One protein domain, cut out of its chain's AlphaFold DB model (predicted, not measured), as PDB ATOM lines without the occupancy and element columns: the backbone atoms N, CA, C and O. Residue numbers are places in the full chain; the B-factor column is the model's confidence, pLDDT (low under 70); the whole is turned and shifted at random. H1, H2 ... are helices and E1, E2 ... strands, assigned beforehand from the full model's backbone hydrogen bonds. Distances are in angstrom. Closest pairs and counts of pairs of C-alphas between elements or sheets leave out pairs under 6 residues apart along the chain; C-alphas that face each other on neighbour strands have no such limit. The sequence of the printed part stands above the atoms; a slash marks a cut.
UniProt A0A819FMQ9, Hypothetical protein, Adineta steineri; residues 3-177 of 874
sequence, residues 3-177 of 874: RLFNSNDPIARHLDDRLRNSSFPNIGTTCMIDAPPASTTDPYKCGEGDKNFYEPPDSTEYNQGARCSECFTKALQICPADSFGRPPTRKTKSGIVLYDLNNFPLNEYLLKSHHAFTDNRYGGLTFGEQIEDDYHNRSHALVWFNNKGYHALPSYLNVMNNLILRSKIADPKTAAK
ATOM      1  N   ARG A   3     128.570 108.680 116.109       82.06
ATOM      2  CA  ARG A   3     129.978 108.251 116.164       82.06
ATOM      3  C   ARG A   3     130.517 107.916 114.767       82.06
ATOM      4  O   ARG A   3     129.815 107.298 113.972       82.06
ATOM      5  N   LEU A   4     131.768 108.260 114.498       79.31
ATOM      6  CA  LEU A   4     132.550 107.860 113.333       79.31
ATOM      7  C   LEU A   4     133.570 106.795 113.765       79.31
ATOM      8  O   LEU A   4     134.400 107.063 114.632       79.31
ATOM      9  N   PHE A   5     133.502 105.593 113.188       74.69
ATOM     10  CA  PHE A   5     134.429 104.498 113.506       74.69
ATOM     11  C   PHE A   5     135.728 104.560 112.696       74.69
ATOM     12  O   PHE A   5     136.798 104.338 113.256       74.69
ATOM     13  N   ASN A   6     135.648 104.877 111.400       70.38
ATOM     14  CA  ASN A   6     136.806 104.931 110.509       70.38
ATOM     15  C   ASN A   6     136.890 106.290 109.798       70.38
ATOM     16  O   ASN A   6     136.066 106.613 108.944       70.38
ATOM     17  N   SER A   7     137.909 107.083 110.130       67.69
ATOM     18  CA  SER A   7     138.158 108.400 109.525       67.69
ATOM     19  C   SER A   7     138.776 108.335 108.123       67.69
ATOM     20  O   SER A   7     138.819 109.359 107.433       67.69
ATOM     21  N   ASN A   8     139.232 107.150 107.695       66.38
ATOM     22  CA  ASN A   8     139.801 106.912 106.366       66.38
ATOM     23  C   ASN A   8     138.729 106.639 105.302       66.38
ATOM     24  O   ASN A   8     139.038 106.621 104.114       66.38
ATOM     25  N   ASP A   9     137.476 106.437 105.712       76.88
ATOM     26  CA  ASP A   9     136.351 106.285 104.801       76.88
ATOM     27  C   ASP A   9     135.825 107.670 104.370       76.88
ATOM     28  O   ASP A   9     135.269 108.406 105.196       76.88
ATOM     29  N   PRO A  10     135.964 108.048 103.084       75.19
ATOM     30  CA  PRO A  10     135.582 109.374 102.613       75.19
ATOM     31  C   PRO A  10     134.070 109.617 102.695       75.19
ATOM     32  O   PRO A  10     133.647 110.757 102.882       75.19
ATOM     33  N   ILE A  11     133.245 108.569 102.587       77.00
ATOM     34  CA  ILE A  11     131.782 108.685 102.638       77.00
ATOM     35  C   ILE A  11     131.333 108.877 104.086       77.00
ATOM     36  O   ILE A  11     130.527 109.766 104.370       77.00
ATOM     37  N   ALA A  12     131.874 108.080 105.009       80.31
ATOM     38  CA  ALA A  12     131.573 108.202 106.432       80.31
ATOM     39  C   ALA A  12     132.041 109.550 106.996       80.31
ATOM     40  O   ALA A  12     131.298 110.201 107.731       80.31
ATOM     41  N   ARG A  13     133.228 110.011 106.583       80.94
ATOM     42  CA  ARG A  13     133.754 111.328 106.948       80.94
ATOM     43  C   ARG A  13     132.890 112.464 106.405       80.94
ATOM     44  O   ARG A  13     132.564 113.377 107.151       80.94
ATOM     45  N   HIS A  14     132.439 112.374 105.152       82.56
ATOM     46  CA  HIS A  14     131.519 113.362 104.575       82.56
ATOM     47  C   HIS A  14     130.188 113.433 105.337       82.56
ATOM     48  O   HIS A  14     129.655 114.519 105.555       82.56
ATOM     49  N   LEU A  15     129.645 112.296 105.780       81.38
ATOM     50  CA  LEU A  15     128.426 112.251 106.600       81.38
ATOM     51  C   LEU A  15     128.634 112.856 108.000       81.38
ATOM     52  O   LEU A  15     127.787 113.626 108.459       81.38
ATOM     53  N   ASP A  16     129.760 112.552 108.649       83.56
ATOM     54  CA  ASP A  16     130.136 113.103 109.957       83.56
ATOM     55  C   ASP A  16     130.366 114.624 109.886       83.56
ATOM     56  O   ASP A  16     129.786 115.384 110.664       83.56
ATOM     57  N   ASP A  17     131.103 115.094 108.874       81.38
ATOM     58  CA  ASP A  17     131.357 116.518 108.629       81.38
ATOM     59  C   ASP A  17     130.050 117.289 108.387       81.38
ATOM     60  O   ASP A  17     129.874 118.415 108.867       81.38
ATOM     61  N   ARG A  18     129.085 116.678 107.688       79.19
ATOM     62  CA  ARG A  18     127.753 117.266 107.481       79.19
ATOM     63  C   ARG A  18     126.949 117.356 108.779       79.19
ATOM     64  O   ARG A  18     126.320 118.386 108.996       79.19
ATOM     65  N   LEU A  19     127.000 116.358 109.661       79.12
ATOM     66  CA  LEU A  19     126.363 116.440 110.985       79.12
ATOM     67  C   LEU A  19     127.007 117.500 111.885       79.12
ATOM     68  O   LEU A  19     126.312 118.156 112.668       79.12
ATOM     69  N   ARG A  20     128.325 117.687 111.766       79.38
ATOM     70  CA  ARG A  20     129.073 118.669 112.558       79.38
ATOM     71  C   ARG A  20     128.831 120.102 112.105       79.38
ATOM     72  O   ARG A  20     128.722 121.001 112.941       79.38
ATOM     73  N   ASN A  21     128.692 120.315 110.800       76.94
ATOM     74  CA  ASN A  21     128.533 121.634 110.202       76.94
ATOM     75  C   ASN A  21     127.211 122.308 110.615       76.94
ATOM     76  O   ASN A  21     126.124 121.731 110.522       76.94
ATOM     77  N   SER A  22     127.272 123.568 111.055       65.69
ATOM     78  CA  SER A  22     126.079 124.312 111.473       65.69
ATOM     79  C   SER A  22     125.208 124.867 110.367       65.69
ATOM     80  O   SER A  22     124.043 125.178 110.613       65.69
ATOM     81  N   SER A  23     125.731 124.902 109.145       63.97
ATOM     82  CA  SER A  23     124.951 125.206 107.946       63.97
ATOM     83  C   SER A  23     124.092 124.031 107.465       63.97
ATOM     84  O   SER A  23     123.248 124.222 106.589       63.97
ATOM     85  N   PHE A  24     124.278 122.828 108.023       67.50
ATOM     86  CA  PHE A  24     123.517 121.650 107.623       67.50
ATOM     87  C   PHE A  24     122.067 121.706 108.142       67.50
ATOM     88  O   PHE A  24     121.834 122.159 109.270       67.50
ATOM     89  N   PRO A  25     121.072 121.265 107.347       64.56
ATOM     90  CA  PRO A  25     119.682 121.217 107.792       64.56
ATOM     91  C   PRO A  25     119.501 120.257 108.976       64.56
ATOM     92  O   PRO A  25     120.311 119.357 109.179       64.56
ATOM     93  N   ASN A  26     118.418 120.419 109.744       68.62
ATOM     94  CA  ASN A  26     118.097 119.532 110.870       68.62
ATOM     95  C   ASN A  26     118.153 118.043 110.486       68.62
ATOM     96  O   ASN A  26     117.985 117.672 109.334       68.62
ATOM     97  N   ILE A  27     118.343 117.167 111.468       73.25
ATOM     98  CA  ILE A  27     118.517 115.722 111.244       73.25
ATOM     99  C   ILE A  27     117.190 114.999 110.936       73.25
ATOM    100  O   ILE A  27     117.185 113.926 110.342       73.25
ATOM    101  N   GLY A  28     116.058 115.612 111.290       75.25
ATOM    102  CA  GLY A  28     114.713 115.135 110.959       75.25
ATOM    103  C   GLY A  28     113.968 116.051 109.984       75.25
ATOM    104  O   GLY A  28     114.548 116.921 109.329       75.25
ATOM    105  N   THR A  29     112.651 115.877 109.914       77.50
ATOM    106  CA  THR A  29     111.740 116.634 109.037       77.50
ATOM    107  C   THR A  29     110.987 117.771 109.743       77.50
ATOM    108  O   THR A  29     110.332 118.561 109.074       77.50
ATOM    109  N   THR A  30     111.123 117.915 111.068       72.81
ATOM    110  CA  THR A  30     110.323 118.823 111.923       72.81
ATOM    111  C   THR A  30     110.466 120.321 111.614       72.81
ATOM    112  O   THR A  30     109.537 121.072 111.863       72.81
ATOM    113  N   CYS A  31     111.604 120.777 111.073       71.75
ATOM    114  CA  CYS A  31     111.834 122.202 110.756       71.75
ATOM    115  C   CYS A  31     112.299 122.417 109.308       71.75
ATOM    116  O   CYS A  31     113.279 123.131 109.072       71.75
ATOM    117  N   MET A  32     111.664 121.745 108.345       73.62
ATOM    118  CA  MET A  32     111.863 122.059 106.922       73.62
ATOM    119  C   MET A  32     111.123 123.349 106.551       73.62
ATOM    120  O   MET A  32     110.138 123.700 107.191       73.62
ATOM    121  N   ILE A  33     111.599 124.044 105.516       64.81
ATOM    122  CA  ILE A  33     111.047 125.340 105.074       64.81
ATOM    123  C   ILE A  33     109.581 125.209 104.616       64.81
ATOM    124  O   ILE A  33     108.788 126.097 104.900       64.81
ATOM    125  N   ASP A  34     109.230 124.077 103.997       60.06
ATOM    126  CA  ASP A  34     107.885 123.769 103.486       60.06
ATOM    127  C   ASP A  34     107.190 122.653 104.299       60.06
ATOM    128  O   ASP A  34     106.322 121.943 103.789       60.06
ATOM    129  N   ALA A  35     107.599 122.429 105.556       58.62
ATOM    130  CA  ALA A  35     106.928 121.445 106.405       58.62
ATOM    131  C   ALA A  35     105.469 121.878 106.664       58.62
ATOM    132  O   ALA A  35     105.236 123.065 106.914       58.62
ATOM    133  N   PRO A  36     104.488 120.950 106.643       55.38
ATOM    134  CA  PRO A  36     103.128 121.274 107.058       55.38
ATOM    135  C   PRO A  36     103.178 121.888 108.467       55.38
ATOM    136  O   PRO A  36     103.952 121.396 109.295       55.38
ATOM    137  N   PRO A  37     102.423 122.973 108.739       51.56
ATOM    138  CA  PRO A  37     102.463 123.632 110.034       51.56
ATOM    139  C   PRO A  37     102.182 122.591 111.110       51.56
ATOM    140  O   PRO A  37     101.173 121.886 111.056       51.56
ATOM    141  N   ALA A  38     103.130 122.472 112.039       50.31
ATOM    142  CA  ALA A  38     103.014 121.601 113.189       50.31
ATOM    143  C   ALA A  38     101.657 121.877 113.849       50.31
ATOM    144  O   ALA A  38     101.271 123.040 114.029       50.31
ATOM    145  N   SER A  39     100.903 120.818 114.125       46.31
ATOM    146  CA  SER A  39      99.624 120.934 114.821       46.31
ATOM    147  C   SER A  39      99.831 121.758 116.098       46.31
ATOM    148  O   SER A  39     100.909 121.721 116.690       46.31
ATOM    149  N   THR A  40      98.833 122.514 116.556       44.12
ATOM    150  CA  THR A  40      98.931 123.391 117.747       44.12
ATOM    151  C   THR A  40      99.354 122.675 119.045       44.12
ATOM    152  O   THR A  40      99.570 123.327 120.063       44.12
ATOM    153  N   THR A  41      99.484 121.350 119.007       46.91
ATOM    154  CA  THR A  41      99.938 120.448 120.069       46.91
ATOM    155  C   THR A  41     101.392 119.979 119.945       46.91
ATOM    156  O   THR A  41     101.864 119.290 120.845       46.91
ATOM    157  N   ASP A  42     102.126 120.322 118.883       53.31
ATOM    158  CA  ASP A  42     103.528 119.917 118.732       53.31
ATOM    159  C   ASP A  42     104.448 120.730 119.670       53.31
ATOM    160  O   ASP A  42     104.578 121.949 119.519       53.31
ATOM    161  N   PRO A  43     105.146 120.091 120.631       52.31
ATOM    162  CA  PRO A  43     105.959 120.793 121.630       52.31
ATOM    163  C   PRO A  43     107.261 121.393 121.064       52.31
ATOM    164  O   PRO A  43     107.990 122.087 121.775       52.31
ATOM    165  N   TYR A  44     107.576 121.153 119.787       57.09
ATOM    166  CA  TYR A  44     108.836 121.551 119.162       57.09
ATOM    167  C   TYR A  44     108.676 122.830 118.335       57.09
ATOM    168  O   TYR A  44     108.464 122.793 117.125       57.09
ATOM    169  N   LYS A  45     108.840 123.991 118.979       60.50
ATOM    170  CA  LYS A  45     109.043 125.253 118.255       60.50
ATOM    171  C   LYS A  45     110.443 125.261 117.641       60.50
ATOM    172  O   LYS A  45     111.434 125.122 118.356       60.50
ATOM    173  N   CYS A  46     110.528 125.439 116.326       71.81
ATOM    174  CA  CYS A  46     111.806 125.593 115.640       71.81
ATOM    175  C   CYS A  46     112.489 126.886 116.106       71.81
ATOM    176  O   CYS A  46     111.958 127.975 115.903       71.81
ATOM    177  N   GLY A  47     113.640 126.754 116.763       69.06
ATOM    178  CA  GLY A  47     114.409 127.867 117.324       69.06
ATOM    179  C   GLY A  47     115.776 128.039 116.662       69.06
ATOM    180  O   GLY A  47     116.143 127.305 115.739       69.06
ATOM    181  N   GLU A  48     116.561 128.997 117.153       72.25
ATOM    182  CA  GLU A  48     117.980 129.089 116.799       72.25
ATOM    183  C   GLU A  48     118.753 127.955 117.494       72.25
ATOM    184  O   GLU A  48     118.683 127.793 118.711       72.25
ATOM    185  N   GLY A  49     119.427 127.113 116.705       73.00
ATOM    186  CA  GLY A  49     120.306 126.053 117.211       73.00
ATOM    187  C   GLY A  49     121.743 126.547 117.390       73.00
ATOM    188  O   GLY A  49     122.136 127.555 116.799       73.00
ATOM    189  N   ASP A  50     122.548 125.802 118.146       80.94
ATOM    190  CA  ASP A  50     123.938 126.165 118.426       80.94
ATOM    191  C   ASP A  50     124.796 126.093 117.152       80.94
ATOM    192  O   ASP A  50     124.657 125.177 116.324       80.94
ATOM    193  N   LYS A  51     125.710 127.060 116.989       76.12
ATOM    194  CA  LYS A  51     126.615 127.136 115.828       76.12
ATOM    195  C   LYS A  51     127.796 126.167 115.920       76.12
ATOM    196  O   LYS A  51     128.217 125.660 114.888       76.12
ATOM    197  N   ASN A  52     128.292 125.897 117.124       81.81
ATOM    198  CA  ASN A  52     129.425 125.006 117.382       81.81
ATOM    199  C   ASN A  52     129.043 123.988 118.464       81.81
ATOM    200  O   ASN A  52     128.064 124.190 119.182       81.81
ATOM    201  N   PHE A  53     129.804 122.897 118.574       82.31
ATOM    202  CA  PHE A  53     129.678 121.983 119.709       82.31
ATOM    203  C   PHE A  53     130.203 122.664 120.973       82.31
ATOM    204  O   PHE A  53     131.261 123.290 120.954       82.31
ATOM    205  N   TYR A  54     129.445 122.557 122.058       83.75
ATOM    206  CA  TYR A  54     129.883 122.922 123.392       83.75
ATOM    207  C   TYR A  54     130.740 121.786 123.951       83.75
ATOM    208  O   TYR A  54     130.247 120.670 124.151       83.75
ATOM    209  N   GLU A  55     132.017 122.078 124.181       79.75
ATOM    210  CA  GLU A  55     132.956 121.187 124.857       79.75
ATOM    211  C   GLU A  55     132.919 121.474 126.364       79.75
ATOM    212  O   GLU A  55     133.275 122.575 126.790       79.75
ATOM    213  N   PRO A  56     132.451 120.527 127.194       73.06
ATOM    214  CA  PRO A  56     132.519 120.689 128.639       73.06
ATOM    215  C   PRO A  56     133.987 120.664 129.120       73.06
ATOM    216  O   PRO A  56     134.822 119.998 128.503       73.06
ATOM    217  N   PRO A  57     134.313 121.351 130.232       62.12
ATOM    218  CA  PRO A  57     135.682 121.440 130.755       62.12
ATOM    219  C   PRO A  57     136.310 120.079 131.123       62.12
ATOM    220  O   PRO A  57     137.527 119.958 131.070       62.12
ATOM    221  N   ASP A  58     135.496 119.046 131.381       61.22
ATOM    222  CA  ASP A  58     135.920 117.664 131.680       61.22
ATOM    223  C   ASP A  58     135.791 116.711 130.465       61.22
ATOM    224  O   ASP A  58     135.463 115.530 130.602       61.22
ATOM    225  N   SER A  59     135.957 117.217 129.239       54.47
ATOM    226  CA  SER A  59     135.620 116.486 127.999       54.47
ATOM    227  C   SER A  59     136.571 115.342 127.609       54.47
ATOM    228  O   SER A  59     136.299 114.661 126.616       54.47
ATOM    229  N   THR A  60     137.647 115.078 128.361       52.97
ATOM    230  CA  THR A  60     138.727 114.180 127.901       52.97
ATOM    231  C   THR A  60     139.092 112.986 128.781       52.97
ATOM    232  O   THR A  60     139.860 112.155 128.307       52.97
ATOM    233  N   GLU A  61     138.545 112.795 129.983       53.94
ATOM    234  CA  GLU A  61     138.869 111.590 130.769       53.94
ATOM    235  C   GLU A  61     137.691 110.622 130.867       53.94
ATOM    236  O   GLU A  61     136.871 110.643 131.784       53.94
ATOM    237  N   TYR A  62     137.641 109.704 129.900       55.00
ATOM    238  CA  TYR A  62     136.943 108.444 130.095       55.00
ATOM    239  C   TYR A  62     137.649 107.656 131.207       55.00
ATOM    240  O   TYR A  62     138.701 107.054 130.987       55.00
ATOM    241  N   ASN A  63     137.090 107.672 132.416       58.22
ATOM    242  CA  ASN A  63     137.718 107.040 133.569       58.22
ATOM    243  C   ASN A  63     137.501 105.514 133.535       58.22
ATOM    244  O   ASN A  63     136.505 104.991 134.042       58.22
ATOM    245  N   GLN A  64     138.437 104.785 132.913       55.03
ATOM    246  CA  GLN A  64     138.393 103.317 132.772       55.03
ATOM    247  C   GLN A  64     138.318 102.580 134.128       55.03
ATOM    248  O   GLN A  64     137.886 101.431 134.176       55.03
ATOM    249  N   GLY A  65     138.697 103.234 135.235       53.75
ATOM    250  CA  GLY A  65     138.715 102.653 136.583       53.75
ATOM    251  C   GLY A  65     137.410 102.756 137.387       53.75
ATOM    252  O   GLY A  65     137.314 102.144 138.452       53.75
ATOM    253  N   ALA A  66     136.397 103.500 136.927       57.22
ATOM    254  CA  ALA A  66     135.154 103.680 137.681       57.22
ATOM    255  C   ALA A  66     134.256 102.429 137.590       57.22
ATOM    256  O   ALA A  66     133.549 102.219 136.600       57.22
ATOM    257  N   ARG A  67     134.274 101.584 138.633       58.12
ATOM    258  CA  ARG A  67     133.331 100.462 138.780       58.12
ATOM    259  C   ARG A  67     131.949 100.997 139.149       58.12
ATOM    260  O   ARG A  67     131.809 101.699 140.148       58.12
ATOM    261  N   CYS A  68     130.925 100.648 138.374       61.94
ATOM    262  CA  CYS A  68     129.547 100.939 138.760       61.94
ATOM    263  C   CYS A  68     129.190 100.127 140.008       61.94
ATOM    264  O   CYS A  68     129.371  98.909 140.022       61.94
ATOM    265  N   SER A  69     128.705 100.796 141.052       58.62
ATOM    266  CA  SER A  69     128.282 100.145 142.290       58.62
ATOM    267  C   SER A  69     127.066  99.253 142.030       58.62
ATOM    268  O   SER A  69     126.026  99.735 141.578       58.62
ATOM    269  N   GLU A  70     127.181  97.960 142.329       53.78
ATOM    270  CA  GLU A  70     126.020  97.080 142.461       53.78
ATOM    271  C   GLU A  70     125.231  97.509 143.705       53.78
ATOM    272  O   GLU A  70     125.694  97.356 144.836       53.78
ATOM    273  N   CYS A  71     124.034  98.067 143.524       52.94
ATOM    274  CA  CYS A  71     123.111  98.220 144.642       52.94
ATOM    275  C   CYS A  71     122.564  96.832 145.007       52.94
ATOM    276  O   CYS A  71     121.794  96.237 144.258       52.94
ATOM    277  N   PHE A  72     122.959  96.324 146.175       50.38
ATOM    278  CA  PHE A  72     122.770  94.936 146.623       50.38
ATOM    279  C   PHE A  72     121.315  94.486 146.882       50.38
ATOM    280  O   PHE A  72     121.098  93.412 147.434       50.38
ATOM    281  N   THR A  73     120.295  95.275 146.531       54.22
ATOM    282  CA  THR A  73     118.899  94.977 146.915       54.22
ATOM    283  C   THR A  73     117.911  94.855 145.761       54.22
ATOM    284  O   THR A  73     116.866  94.234 145.940       54.22
ATOM    285  N   LYS A  74     118.228  95.341 144.558       52.28
ATOM    286  CA  LYS A  74     117.502  95.039 143.311       52.28
ATOM    287  C   LYS A  74     118.517  95.151 142.184       52.28
ATOM    288  O   LYS A  74     119.238  96.135 142.170       52.28
ATOM    289  N   ALA A  75     118.576  94.175 141.280       54.97
ATOM    290  CA  ALA A  75     119.562  94.011 140.201       54.97
ATOM    291  C   ALA A  75     119.617  95.152 139.144       54.97
ATOM    292  O   ALA A  75     119.601  94.899 137.943       54.97
ATOM    293  N   LEU A  76     119.655  96.415 139.571       57.34
ATOM    294  CA  LEU A  76     119.876  97.596 138.752       57.34
ATOM    295  C   LEU A  76     121.258  98.161 139.084       57.34
ATOM    296  O   LEU A  76     121.514  98.629 140.193       57.34
ATOM    297  N   GLN A  77     122.147  98.128 138.098       62.06
ATOM    298  CA  GLN A  77     123.467  98.733 138.188       62.06
ATOM    299  C   GLN A  77     123.333 100.233 137.883       62.06
ATOM    300  O   GLN A  77     123.060 100.617 136.745       62.06
ATOM    301  N   ILE A  78     123.469 101.089 138.901       65.12
ATOM    302  CA  ILE A  78     123.425 102.549 138.738       65.12
ATOM    303  C   ILE A  78     124.862 103.065 138.761       65.12
ATOM    304  O   ILE A  78     125.574 102.911 139.752       65.12
ATOM    305  N   CYS A  79     125.294 103.672 137.657       67.25
ATOM    306  CA  CYS A  79     126.608 104.296 137.555       67.25
ATOM    307  C   CYS A  79     126.495 105.795 137.916       67.25
ATOM    308  O   CYS A  79     125.601 106.469 137.394       67.25
ATOM    309  N   PRO A  80     127.366 106.343 138.787       66.06
ATOM    310  CA  PRO A  80     127.362 107.771 139.113       66.06
ATOM    311  C   PRO A  80     127.643 108.635 137.871       66.06
ATOM    312  O   PRO A  80     128.329 108.193 136.950       66.06
ATOM    313  N   ALA A  81     127.121 109.866 137.832       63.00
ATOM    314  CA  ALA A  81     127.163 110.739 136.646       63.00
ATOM    315  C   ALA A  81     128.587 111.038 136.128       63.00
ATOM    316  O   ALA A  81     128.769 111.275 134.934       63.00
ATOM    317  N   ASP A  82     129.590 110.959 137.001       64.19
ATOM    318  CA  ASP A  82     130.992 111.243 136.676       64.19
ATOM    319  C   ASP A  82     131.719 110.038 136.042       64.19
ATOM    320  O   ASP A  82     132.840 110.158 135.560       64.19
ATOM    321  N   SER A  83     131.084 108.858 136.000       64.88
ATOM    322  CA  SER A  83     131.717 107.595 135.577       64.88
ATOM    323  C   SER A  83     131.747 107.340 134.064       64.88
ATOM    324  O   SER A  83     132.497 106.476 133.611       64.88
ATOM    325  N   PHE A  84     130.932 108.046 133.273       69.56
ATOM    326  CA  PHE A  84     130.830 107.839 131.819       69.56
ATOM    327  C   PHE A  84     131.307 109.033 130.978       69.56
ATOM    328  O   PHE A  84     131.336 108.925 129.753       69.56
ATOM    329  N   GLY A  85     131.734 110.131 131.612       72.00
ATOM    330  CA  GLY A  85     132.230 111.339 130.942       72.00
ATOM    331  C   GLY A  85     131.148 112.128 130.186       72.00
ATOM    332  O   GLY A  85     130.077 111.616 129.844       72.00
ATOM    333  N   ARG A  86     131.408 113.417 129.934       77.81
ATOM    334  CA  ARG A  86     130.478 114.310 129.222       77.81
ATOM    335  C   ARG A  86     131.010 114.594 127.813       77.81
ATOM    336  O   ARG A  86     131.964 115.357 127.684       77.81
ATOM    337  N   PRO A  87     130.430 114.000 126.756       82.31
ATOM    338  CA  PRO A  87     130.871 114.261 125.391       82.31
ATOM    339  C   PRO A  87     130.486 115.677 124.934       82.31
ATOM    340  O   PRO A  87     129.554 116.267 125.494       82.31
ATOM    341  N   PRO A  88     131.132 116.204 123.879       85.88
ATOM    342  CA  PRO A  88     130.721 117.451 123.250       85.88
ATOM    343  C   PRO A  88     129.262 117.382 122.792       85.88
ATOM    344  O   PRO A  88     128.815 116.379 122.219       85.88
ATOM    345  N   THR A  89     128.509 118.456 123.038       86.75
ATOM    346  CA  THR A  89     127.077 118.515 122.708       86.75
ATOM    347  C   THR A  89     126.718 119.694 121.824       86.75
ATOM    348  O   THR A  89     127.353 120.741 121.873       86.75
ATOM    349  N   ARG A  90     125.680 119.538 120.999       86.44
ATOM    350  CA  ARG A  90     125.160 120.616 120.150       86.44
ATOM    351  C   ARG A  90     123.646 120.544 120.041       86.44
ATOM    352  O   ARG A  90     123.108 119.499 119.670       86.44
ATOM    353  N   LYS A  91     122.947 121.649 120.300       82.75
ATOM    354  CA  LYS A  91     121.495 121.722 120.119       82.75
ATOM    355  C   LYS A  91     121.132 122.075 118.674       82.75
ATOM    356  O   LYS A  91     121.586 123.070 118.115       82.75
ATOM    357  N   THR A  92     120.294 121.251 118.052       80.19
ATOM    358  CA  THR A  92     119.739 121.489 116.703       80.19
ATOM    359  C   THR A  92     118.563 122.470 116.739       80.19
ATOM    360  O   THR A  92     117.994 122.725 117.801       80.19
ATOM    361  N   LYS A  93     118.125 122.984 115.575       76.56
ATOM    362  CA  LYS A  93     116.988 123.926 115.502       76.56
ATOM    363  C   LYS A  93     115.659 123.304 115.951       76.56
ATOM    364  O   LYS A  93     114.757 124.026 116.351       76.56
ATOM    365  N   SER A  94     115.536 121.975 115.894       74.31
ATOM    366  CA  SER A  94     114.378 121.221 116.404       74.31
ATOM    367  C   SER A  94     114.462 120.920 117.906       74.31
ATOM    368  O   SER A  94     113.648 120.166 118.423       74.31
ATOM    369  N   GLY A  95     115.463 121.455 118.616       75.69
ATOM    370  CA  GLY A  95     115.647 121.251 120.054       75.69
ATOM    371  C   GLY A  95     116.318 119.930 120.447       75.69
ATOM    372  O   GLY A  95     116.563 119.719 121.632       75.69
ATOM    373  N   ILE A  96     116.667 119.068 119.484       82.19
ATOM    374  CA  ILE A  96     117.377 117.802 119.733       82.19
ATOM    375  C   ILE A  96     118.839 118.107 120.061       82.19
ATOM    376  O   ILE A  96     119.501 118.810 119.292       82.19
ATOM    377  N   VAL A  97     119.346 117.549 121.161       85.12
ATOM    378  CA  VAL A  97     120.758 117.639 121.556       85.12
ATOM    379  C   VAL A  97     121.534 116.469 120.954       85.12
ATOM    380  O   VAL A  97     121.230 115.297 121.193       85.12
ATOM    381  N   LEU A  98     122.536 116.783 120.141       86.31
ATOM    382  CA  LEU A  98     123.463 115.815 119.572       86.31
ATOM    383  C   LEU A  98     124.643 115.637 120.508       86.31
ATOM    384  O   LEU A  98     125.206 116.618 120.972       86.31
ATOM    385  N   TYR A  99     125.005 114.381 120.738       87.06
ATOM    386  CA  TYR A  99     126.148 113.963 121.540       87.06
ATOM    387  C   TYR A  99     127.158 113.319 120.594       87.06
ATOM    388  O   TYR A  99     126.781 112.377 119.882       87.06
ATOM    389  N   ASP A 100     128.381 113.837 120.581       86.69
ATOM    390  CA  ASP A 100     129.500 113.338 119.782       86.69
ATOM    391  C   ASP A 100     130.319 112.307 120.569       86.69
ATOM    392  O   ASP A 100     130.947 112.634 121.572       86.69
ATOM    393  N   LEU A 101     130.315 111.053 120.118       86.12
ATOM    394  CA  LEU A 101     130.964 109.942 120.819       86.12
ATOM    395  C   LEU A 101     132.239 109.440 120.127       86.12
ATOM    396  O   LEU A 101     132.667 108.320 120.402       86.12
ATOM    397  N   ASN A 102     132.867 110.227 119.244       82.50
ATOM    398  CA  ASN A 102     134.072 109.791 118.520       82.50
ATOM    399  C   ASN A 102     135.201 109.324 119.459       82.50
ATOM    400  O   ASN A 102     135.786 108.266 119.224       82.50
ATOM    401  N   ASN A 103     135.411 110.030 120.574       78.50
ATOM    402  CA  ASN A 103     136.461 109.732 121.557       78.50
ATOM    403  C   ASN A 103     136.012 108.806 122.710       78.50
ATOM    404  O   ASN A 103     136.770 108.601 123.654       78.50
ATOM    405  N   PHE A 104     134.798 108.240 122.657       79.19
ATOM    406  CA  PHE A 104     134.229 107.427 123.740       79.19
ATOM    407  C   PHE A 104     133.998 105.969 123.302       79.19
ATOM    408  O   PHE A 104     133.549 105.728 122.176       79.19
ATOM    409  N   PRO A 105     134.237 104.965 124.169       80.94
ATOM    410  CA  PRO A 105     133.884 103.579 123.870       80.94
ATOM    411  C   PRO A 105     132.357 103.410 123.859       80.94
ATOM    412  O   PRO A 105     131.705 103.431 124.899       80.94
ATOM    413  N   LEU A 106     131.781 103.235 122.664       81.31
ATOM    414  CA  LEU A 106     130.333 103.263 122.415       81.31
ATOM    415  C   LEU A 106     129.516 102.326 123.319       81.31
ATOM    416  O   LEU A 106     128.598 102.787 123.992       81.31
ATOM    417  N   ASN A 107     129.843 101.030 123.348       82.25
ATOM    418  CA  ASN A 107     129.064 100.030 124.089       82.25
ATOM    419  C   ASN A 107     129.106 100.281 125.603       82.25
ATOM    420  O   ASN A 107     128.076 100.229 126.273       82.25
ATOM    421  N   GLU A 108     130.282 100.609 126.137       79.44
ATOM    422  CA  GLU A 108     130.457 100.865 127.566       79.44
ATOM    423  C   GLU A 108     129.801 102.190 127.981       79.44
ATOM    424  O   GLU A 108     129.108 102.248 128.996       79.44
ATOM    425  N   TYR A 109     129.918 103.230 127.145       81.25
ATOM    426  CA  TYR A 109     129.213 104.496 127.338       81.25
ATOM    427  C   TYR A 109     127.698 104.292 127.337       81.25
ATOM    428  O   TYR A 109     127.010 104.792 128.226       81.25
ATOM    429  N   LEU A 110     127.157 103.542 126.371       83.88
ATOM    430  CA  LEU A 110     125.724 103.259 126.266       83.88
ATOM    431  C   LEU A 110     125.183 102.546 127.510       83.88
ATOM    432  O   LEU A 110     124.129 102.952 128.000       83.88
ATOM    433  N   LEU A 111     125.910 101.546 128.022       79.88
ATOM    434  CA  LEU A 111     125.544 100.784 129.219       79.88
ATOM    435  C   LEU A 111     125.632 101.636 130.492       79.88
ATOM    436  O   LEU A 111     124.645 101.740 131.217       79.88
ATOM    437  N   LYS A 112     126.763 102.316 130.736       77.50
ATOM    438  CA  LYS A 112     126.957 103.131 131.952       77.50
ATOM    439  C   LYS A 112     126.000 104.319 132.026       77.50
ATOM    440  O   LYS A 112     125.496 104.656 133.093       77.50
ATOM    441  N   SER A 113     125.716 104.941 130.884       80.31
ATOM    442  CA  SER A 113     124.810 106.092 130.797       80.31
ATOM    443  C   SER A 113     123.338 105.702 130.605       80.31
ATOM    444  O   SER A 113     122.487 106.588 130.525       80.31
ATOM    445  N   HIS A 114     123.005 104.404 130.522       78.81
ATOM    446  CA  HIS A 114     121.648 103.938 130.217       78.81
ATOM    447  C   HIS A 114     120.608 104.559 131.153       78.81
ATOM    448  O   HIS A 114     119.662 105.178 130.671       78.81
ATOM    449  N   HIS A 115     120.840 104.484 132.468       75.75
ATOM    450  CA  HIS A 115     119.911 104.996 133.477       75.75
ATOM    451  C   HIS A 115     119.684 106.514 133.359       75.75
ATOM    452  O   HIS A 115     118.546 106.980 133.412       75.75
ATOM    453  N   ALA A 116     120.751 107.290 133.133       74.56
ATOM    454  CA  ALA A 116     120.685 108.749 133.012       74.56
ATOM    455  C   ALA A 116     119.905 109.220 131.771       74.56
ATOM    456  O   ALA A 116     119.337 110.312 131.770       74.56
ATOM    457  N   PHE A 117     119.859 108.399 130.718       77.38
ATOM    458  CA  PHE A 117     119.213 108.735 129.449       77.38
ATOM    459  C   PHE A 117     118.004 107.853 129.108       77.38
ATOM    460  O   PHE A 117     117.545 107.887 127.964       77.38
ATOM    461  N   THR A 118     117.465 107.105 130.079       73.69
ATOM    462  CA  THR A 118     116.375 106.131 129.879       73.69
ATOM    463  C   THR A 118     115.172 106.724 129.137       73.69
ATOM    464  O   THR A 118     114.602 106.057 128.275       73.69
ATOM    465  N   ASP A 119     114.826 107.982 129.428       74.38
ATOM    466  CA  ASP A 119     113.648 108.657 128.863       74.38
ATOM    467  C   ASP A 119     113.987 109.700 127.784       74.38
ATOM    468  O   ASP A 119     113.087 110.223 127.131       74.38
ATOM    469  N   ASN A 120     115.278 109.976 127.556       78.81
ATOM    470  CA  ASN A 120     115.745 111.068 126.689       78.81
ATOM    471  C   ASN A 120     116.574 110.596 125.480       78.81
ATOM    472  O   ASN A 120     116.791 111.367 124.544       78.81
ATOM    473  N   ARG A 121     117.042 109.338 125.464       87.31
ATOM    474  CA  ARG A 121     117.820 108.762 124.354       87.31
ATOM    475  C   ARG A 121     117.092 107.574 123.740       87.31
ATOM    476  O   ARG A 121     117.172 106.446 124.225       87.31
ATOM    477  N   TYR A 122     116.449 107.836 122.607       86.38
ATOM    478  CA  TYR A 122     115.731 106.821 121.838       86.38
ATOM    479  C   TYR A 122     116.553 106.220 120.690       86.38
ATOM    480  O   TYR A 122     116.130 105.232 120.097       86.38
ATOM    481  N   GLY A 123     117.735 106.771 120.392       88.69
ATOM    482  CA  GLY A 123     118.606 106.253 119.342       88.69
ATOM    483  C   GLY A 123     119.818 107.121 118.990       88.69
ATOM    484  O   GLY A 123     120.063 108.194 119.559       88.69
ATOM    485  N   GLY A 124     120.606 106.627 118.041       89.25
ATOM    486  CA  GLY A 124     121.866 107.191 117.586       89.25
ATOM    487  C   GLY A 124     122.314 106.626 116.244       89.25
ATOM    488  O   GLY A 124     121.752 105.655 115.750       89.25
ATOM    489  N   LEU A 125     123.322 107.257 115.651       88.62
ATOM    490  CA  LEU A 125     123.848 106.899 114.333       88.62
ATOM    491  C   LEU A 125     125.335 106.574 114.436       88.62
ATOM    492  O   LEU A 125     126.054 107.149 115.252       88.62
ATOM    493  N   THR A 126     125.822 105.660 113.617       87.62
ATOM    494  CA  THR A 126     127.250 105.363 113.547       87.62
ATOM    495  C   THR A 126     127.676 105.160 112.102       87.62
ATOM    496  O   THR A 126     126.940 104.546 111.335       87.62
ATOM    497  N   PHE A 127     128.830 105.706 111.719       85.50
ATOM    498  CA  PHE A 127     129.313 105.714 110.335       85.50
ATOM    499  C   PHE A 127     130.689 105.061 110.212       85.50
ATOM    500  O   PHE A 127     131.531 105.209 111.101       85.50
ATOM    501  N   GLY A 128     130.939 104.411 109.074       75.38
ATOM    502  CA  GLY A 128     132.272 103.921 108.704       75.38
ATOM    503  C   GLY A 128     132.678 102.632 109.412       75.38
ATOM    504  O   GLY A 128     133.868 102.357 109.535       75.38
ATOM    505  N   GLU A 129     131.711 101.858 109.904       70.75
ATOM    506  CA  GLU A 129     131.969 100.507 110.400       70.75
ATOM    507  C   GLU A 129     132.131  99.568 109.197       70.75
ATOM    508  O   GLU A 129     131.263  99.520 108.319       70.75
ATOM    509  N   GLN A 130     133.273  98.882 109.118       64.44
ATOM    510  CA  GLN A 130     133.520  97.856 108.107       64.44
ATOM    511  C   GLN A 130     133.065  96.518 108.677       64.44
ATOM    512  O   GLN A 130     133.633  96.032 109.651       64.44
ATOM    513  N   ILE A 131     132.023  95.954 108.081       63.84
ATOM    514  CA  ILE A 131     131.603  94.580 108.332       63.84
ATOM    515  C   ILE A 131     132.337  93.736 107.289       63.84
ATOM    516  O   ILE A 131     132.304  94.076 106.105       63.84
ATOM    517  N   GLU A 132     133.045  92.691 107.717       58.41
ATOM    518  CA  GLU A 132     133.661  91.715 106.810       58.41
ATOM    519  C   GLU A 132     132.558  90.905 106.114       58.41
ATOM    520  O   GLU A 132     132.222  89.800 106.526       58.41
ATOM    521  N   ASP A 133     131.961  91.479 105.070       57.84
ATOM    522  CA  ASP A 133     131.078  90.768 104.152       57.84
ATOM    523  C   ASP A 133     131.873  90.347 102.909       57.84
ATOM    524  O   ASP A 133     132.502  91.163 102.231       57.84
ATOM    525  N   ASP A 134     131.786  89.054 102.595       55.84
ATOM    526  CA  ASP A 134     132.676  88.260 101.731       55.84
ATOM    527  C   ASP A 134     132.830  88.743 100.266       55.84
ATOM    528  O   ASP A 134     133.570  88.139  99.496       55.84
ATOM    529  N   TYR A 135     132.160  89.823  99.833       57.41
ATOM    530  CA  TYR A 135     132.199  90.254  98.425       57.41
ATOM    531  C   TYR A 135     132.307  91.756  98.123       57.41
ATOM    532  O   TYR A 135     132.605  92.075  96.975       57.41
ATOM    533  N   HIS A 136     132.173  92.699  99.067       57.19
ATOM    534  CA  HIS A 136     132.483  94.115  98.789       57.19
ATOM    535  C   HIS A 136     132.803  94.919 100.061       57.19
ATOM    536  O   HIS A 136     131.941  95.058 100.922       57.19
ATOM    537  N   ASN A 137     133.967  95.584 100.100       58.47
ATOM    538  CA  ASN A 137     134.287  96.643 101.072       58.47
ATOM    539  C   ASN A 137     133.345  97.845 100.876       58.47
ATOM    540  O   ASN A 137     133.668  98.788 100.148       58.47
ATOM    541  N   ARG A 138     132.156  97.802 101.480       63.22
ATOM    542  CA  ARG A 138     131.203  98.915 101.494       63.22
ATOM    543  C   ARG A 138     131.208  99.588 102.859       63.22
ATOM    544  O   ARG A 138     131.329  98.953 103.897       63.22
ATOM    545  N   SER A 139     131.055 100.900 102.833       68.25
ATOM    546  CA  SER A 139     130.850 101.730 104.012       68.25
ATOM    547  C   SER A 139     129.430 101.548 104.539       68.25
ATOM    548  O   SER A 139     128.475 101.897 103.840       68.25
ATOM    549  N   HIS A 140     129.274 101.037 105.762       74.69
ATOM    550  CA  HIS A 140     127.962 100.884 106.390       74.69
ATOM    551  C   HIS A 140     127.669 102.024 107.371       74.69
ATOM    552  O   HIS A 140     128.558 102.593 108.013       74.69
ATOM    553  N   ALA A 141     126.384 102.365 107.470       81.25
ATOM    554  CA  ALA A 141     125.858 103.293 108.455       81.25
ATOM    555  C   ALA A 141     124.870 102.530 109.344       81.25
ATOM    556  O   ALA A 141     123.913 101.937 108.845       81.25
ATOM    557  N   LEU A 142     125.109 102.528 110.652       86.56
ATOM    558  CA  LEU A 142     124.327 101.780 111.630       86.56
ATOM    559  C   LEU A 142     123.405 102.708 112.412       86.56
ATOM    560  O   LEU A 142     123.778 103.818 112.802       86.56
ATOM    561  N   VAL A 143     122.191 102.223 112.656       89.19
ATOM    562  CA  VAL A 143     121.188 102.899 113.474       89.19
ATOM    563  C   VAL A 143     121.069 102.162 114.797       89.19
ATOM    564  O   VAL A 143     120.604 101.027 114.856       89.19
ATOM    565  N   TRP A 144     121.441 102.842 115.872       89.12
ATOM    566  CA  TRP A 144     121.177 102.402 117.233       89.12
ATOM    567  C   TRP A 144     119.808 102.926 117.638       89.12
ATOM    568  O   TRP A 144     119.561 104.126 117.550       89.12
ATOM    569  N   PHE A 145     118.914 102.062 118.098       90.25
ATOM    570  CA  PHE A 145     117.596 102.474 118.575       90.25
ATOM    571  C   PHE A 145     117.298 101.822 119.923       90.25
ATOM    572  O   PHE A 145     117.776 100.734 120.233       90.25
ATOM    573  N   ASN A 146     116.512 102.514 120.738       87.88
ATOM    574  CA  ASN A 146     116.048 102.014 122.018       87.88
ATOM    575  C   ASN A 146     114.652 101.406 121.840       87.88
ATOM    576  O   ASN A 146     113.703 102.122 121.518       87.88
ATOM    577  N   ASN A 147     114.518 100.103 122.097       87.62
ATOM    578  CA  ASN A 147     113.254  99.381 121.935       87.62
ATOM    579  C   ASN A 147     112.175  99.770 122.970       87.62
ATOM    580  O   ASN A 147     111.042  99.313 122.878       87.62
ATOM    581  N   LYS A 148     112.496 100.636 123.945       84.50
ATOM    582  CA  LYS A 148     111.499 101.234 124.852       84.50
ATOM    583  C   LYS A 148     110.503 102.133 124.104       84.50
ATOM    584  O   LYS A 148     109.357 102.257 124.522       84.50
ATOM    585  N   GLY A 149     110.926 102.771 123.008       83.94
ATOM    586  CA  GLY A 149     110.040 103.580 122.170       83.94
ATOM    587  C   GLY A 149     109.457 102.761 121.020       83.94
ATOM    588  O   GLY A 149     110.201 102.392 120.116       83.94
ATOM    589  N   TYR A 150     108.133 102.560 120.995       84.00
ATOM    590  CA  TYR A 150     107.440 101.792 119.942       84.00
ATOM    591  C   TYR A 150     107.773 102.260 118.513       84.00
ATOM    592  O   TYR A 150     107.875 101.450 117.596       84.00
ATOM    593  N   HIS A 151     107.991 103.565 118.319       87.94
ATOM    594  CA  HIS A 151     108.320 104.160 117.018       87.94
ATOM    595  C   HIS A 151     109.802 104.527 116.857       87.94
ATOM    596  O   HIS A 151     110.160 105.181 115.876       87.94
ATOM    597  N   ALA A 152     110.684 104.129 117.781       88.62
ATOM    598  CA  ALA A 152     112.093 104.519 117.749       88.62
ATOM    599  C   ALA A 152     112.805 103.986 116.493       88.62
ATOM    600  O   ALA A 152     113.388 104.769 115.746       88.62
ATOM    601  N   LEU A 153     112.695 102.685 116.210       89.25
ATOM    602  CA  LEU A 153     113.314 102.055 115.038       89.25
ATOM    603  C   LEU A 153     112.962 102.759 113.709       89.25
ATOM    604  O   LEU A 153     113.881 103.245 113.043       89.25
ATOM    605  N   PRO A 154     111.675 102.880 113.311       89.56
ATOM    606  CA  PRO A 154     111.331 103.534 112.050       89.56
ATOM    607  C   PRO A 154     111.708 105.024 112.036       89.56
ATOM    608  O   PRO A 154     112.102 105.541 110.993       89.56
ATOM    609  N   SER A 155     111.671 105.708 113.186       87.69
ATOM    610  CA  SER A 155     112.035 107.128 113.277       87.69
ATOM    611  C   SER A 155     113.525 107.368 113.034       87.69
ATOM    612  O   SER A 155     113.883 108.232 112.233       87.69
ATOM    613  N   TYR A 156     114.408 106.601 113.685       89.62
ATOM    614  CA  TYR A 156     115.856 106.764 113.510       89.62
ATOM    615  C   TYR A 156     116.348 106.246 112.153       89.62
ATOM    616  O   TYR A 156     117.297 106.800 111.596       89.62
ATOM    617  N   LEU A 157     115.663 105.257 111.574       90.25
ATOM    618  CA  LEU A 157     115.903 104.839 110.195       90.25
ATOM    619  C   LEU A 157     115.518 105.943 109.198       90.25
ATOM    620  O   LEU A 157     116.286 106.253 108.289       90.25
ATOM    621  N   ASN A 158     114.368 106.599 109.396       90.00
ATOM    622  CA  ASN A 158     113.973 107.737 108.569       90.00
ATOM    623  C   ASN A 158     114.948 108.919 108.718       90.00
ATOM    624  O   ASN A 158     115.302 109.574 107.738       90.00
ATOM    625  N   VAL A 159     115.436 109.173 109.932       87.81
ATOM    626  CA  VAL A 159     116.499 110.152 110.199       87.81
ATOM    627  C   VAL A 159     117.779 109.828 109.415       87.81
ATOM    628  O   VAL A 159     118.334 110.714 108.763       87.81
ATOM    629  N   MET A 160     118.226 108.568 109.419       88.12
ATOM    630  CA  MET A 160     119.398 108.131 108.652       88.12
ATOM    631  C   MET A 160     119.201 108.350 107.144       88.12
ATOM    632  O   MET A 160     120.058 108.927 106.476       88.12
ATOM    633  N   ASN A 161     118.045 107.960 106.604       89.06
ATOM    634  CA  ASN A 161     117.729 108.140 105.186       89.06
ATOM    635  C   ASN A 161     117.683 109.622 104.785       89.06
ATOM    636  O   ASN A 161     118.201 109.998 103.732       89.06
ATOM    637  N   ASN A 162     117.132 110.483 105.643       87.00
ATOM    638  CA  ASN A 162     117.145 111.931 105.444       87.00
ATOM    639  C   ASN A 162     118.560 112.517 105.461       87.00
ATOM    640  O   ASN A 162     118.875 113.391 104.651       87.00
ATOM    641  N   LEU A 163     119.425 112.022 106.347       85.56
ATOM    642  CA  LEU A 163     120.827 112.426 106.402       85.56
ATOM    643  C   LEU A 163     121.575 112.041 105.114       85.56
ATOM    644  O   LEU A 163     122.298 112.863 104.546       85.56
ATOM    645  N   ILE A 164     121.358 110.824 104.610       85.81
ATOM    646  CA  ILE A 164     121.943 110.349 103.349       85.81
ATOM    647  C   ILE A 164     121.429 111.174 102.161       85.81
ATOM    648  O   ILE A 164     122.225 111.597 101.323       85.81
ATOM    649  N   LEU A 165     120.123 111.453 102.096       86.31
ATOM    650  CA  LEU A 165     119.529 112.276 101.038       86.31
ATOM    651  C   LEU A 165     120.159 113.674 100.998       86.31
ATOM    652  O   LEU A 165     120.564 114.152  99.940       86.31
ATOM    653  N   ARG A 166     120.274 114.321 102.162       82.56
ATOM    654  CA  ARG A 166     120.775 115.696 102.275       82.56
ATOM    655  C   ARG A 166     122.283 115.809 102.088       82.56
ATOM    656  O   ARG A 166     122.746 116.840 101.610       82.56
ATOM    657  N   SER A 167     123.057 114.774 102.418       80.62
ATOM    658  CA  SER A 167     124.518 114.795 102.240       80.62
ATOM    659  C   SER A 167     124.954 114.766 100.771       80.62
ATOM    660  O   SER A 167     126.017 115.301 100.443       80.62
ATOM    661  N   LYS A 168     124.124 114.206  99.881       82.00
ATOM    662  CA  LYS A 168     124.364 114.166  98.428       82.00
ATOM    663  C   LYS A 168     124.050 115.482  97.706       82.00
ATOM    664  O   LYS A 168     124.443 115.642  96.554       82.00
ATOM    665  N   ILE A 169     123.367 116.427  98.353       82.12
ATOM    666  CA  ILE A 169     123.023 117.730  97.771       82.12
ATOM    667  C   ILE A 169     124.153 118.728  98.074       82.12
ATOM    668  O   ILE A 169     124.550 118.902  99.227       82.12
ATOM    669  N   ALA A 170     124.696 119.379  97.040       73.00
ATOM    670  CA  ALA A 170     125.859 120.262  97.177       73.00
ATOM    671  C   ALA A 170     125.553 121.542  97.983       73.00
ATOM    672  O   ALA A 170     126.318 121.885  98.888       73.00
ATOM    673  N   ASP A 171     124.425 122.209  97.697       78.12
ATOM    674  CA  ASP A 171     124.014 123.461  98.347       78.12
ATOM    675  C   ASP A 171     123.226 123.222  99.659       78.12
ATOM    676  O   ASP A 171     122.127 122.654  99.618       78.12
ATOM    677  N   PRO A 172     123.722 123.696 100.824       69.56
ATOM    678  CA  PRO A 172     123.055 123.528 102.117       69.56
ATOM    679  C   PRO A 172     121.666 124.179 102.202       69.56
ATOM    680  O   PRO A 172     120.786 123.656 102.888       69.56
ATOM    681  N   LYS A 173     121.443 125.308 101.509       70.38
ATOM    682  CA  LYS A 173     120.145 126.012 101.531       70.38
ATOM    683  C   LYS A 173     119.076 125.232 100.771       70.38
ATOM    684  O   LYS A 173     117.931 125.161 101.214       70.38
ATOM    685  N   THR A 174     119.465 124.611  99.662       75.06
ATOM    686  CA  THR A 174     118.607 123.719  98.876       75.06
ATOM    687  C   THR A 174     118.368 122.388  99.596       75.06
ATOM    688  O   THR A 174     117.235 121.910  99.629       75.06
ATOM    689  N   ALA A 175     119.381 121.829 100.270       74.19
ATOM    690  CA  ALA A 175     119.247 120.601 101.062       74.19
ATOM    691  C   ALA A 175     118.211 120.716 102.201       74.19
ATOM    692  O   ALA A 175     117.593 119.721 102.573       74.19
ATOM    693  N   ALA A 176     117.980 121.924 102.730       72.50
ATOM    694  CA  ALA A 176     116.991 122.178 103.782       72.50
ATOM    695  C   ALA A 176     115.524 122.064 103.328       72.50
ATOM    696  O   ALA A 176     114.637 121.974 104.179       72.50
ATOM    697  N   LYS A 177     115.268 122.064 102.014       76.94
ATOM    698  CA  LYS A 177     113.921 121.936 101.436       76.94
ATOM    699  C   LYS A 177     113.491 120.485 101.216       76.94
ATOM    700  O   LYS A 177     112.301 120.203 101.197       76.94
TER     701      LYS A 177
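AT A GLANCE: This is residues 3 to 177 of the 874 residues of the protein "Hypothetical protein" of Adineta steineri (UniProt A0A819FMQ9). Little regular structure: a small core, the hairpin E3 and E4 with H1 and H3 packed on it, and a long stretch with no named element, residues 21 to 88, whose C-alphas lie 9 to 34 A from the mean of all C-alphas. A second hairpin, E1 and E2, lies apart from these strands, and residues 132 to 137 stick out. The 175 printed residues hold H1 E1 E2 H2 E3 E4 H3 H4 in order, mixed class, both sheets antiparallel, 57 residues in named elements. The whole is compact, radius of gyration of the C-alphas 17.8 A, spans 54 by 50 by 35 A.

IN THESE COORDINATES: H1, residues 10 to 20, begins at C-alpha (135.582, 109.374, 102.613). E1 is 89 to 91, E2 97 to 99, H2 106 to 112, E3 123 to 129, E4 140 to 145. H3, 152 to 167, measures 22.4 A; H4, 172 to 175, ends at C-alpha (119.247, 120.601, 101.062).

HOW THE PARTS SIT: H1 touches H3, about perpendicular at 75 degrees; closest C-alphas Leu 15 and Ser 167, 6.4 A. Within hydrogen-bond range are N 90 and O 98 of the antiparallel neighbours E1 and E2, 3.0 A, and N 124 and O 144 of the antiparallel neighbours E3 and E4, 2.8 A. H1, H2 and H3 have every O i to N i+4 pair within hydrogen-bond range.

THE WHOLE: The printed part has no cut. The link H1 to E1 is long; pLDDT is under 70 in 60 residues, among them 57 to 84.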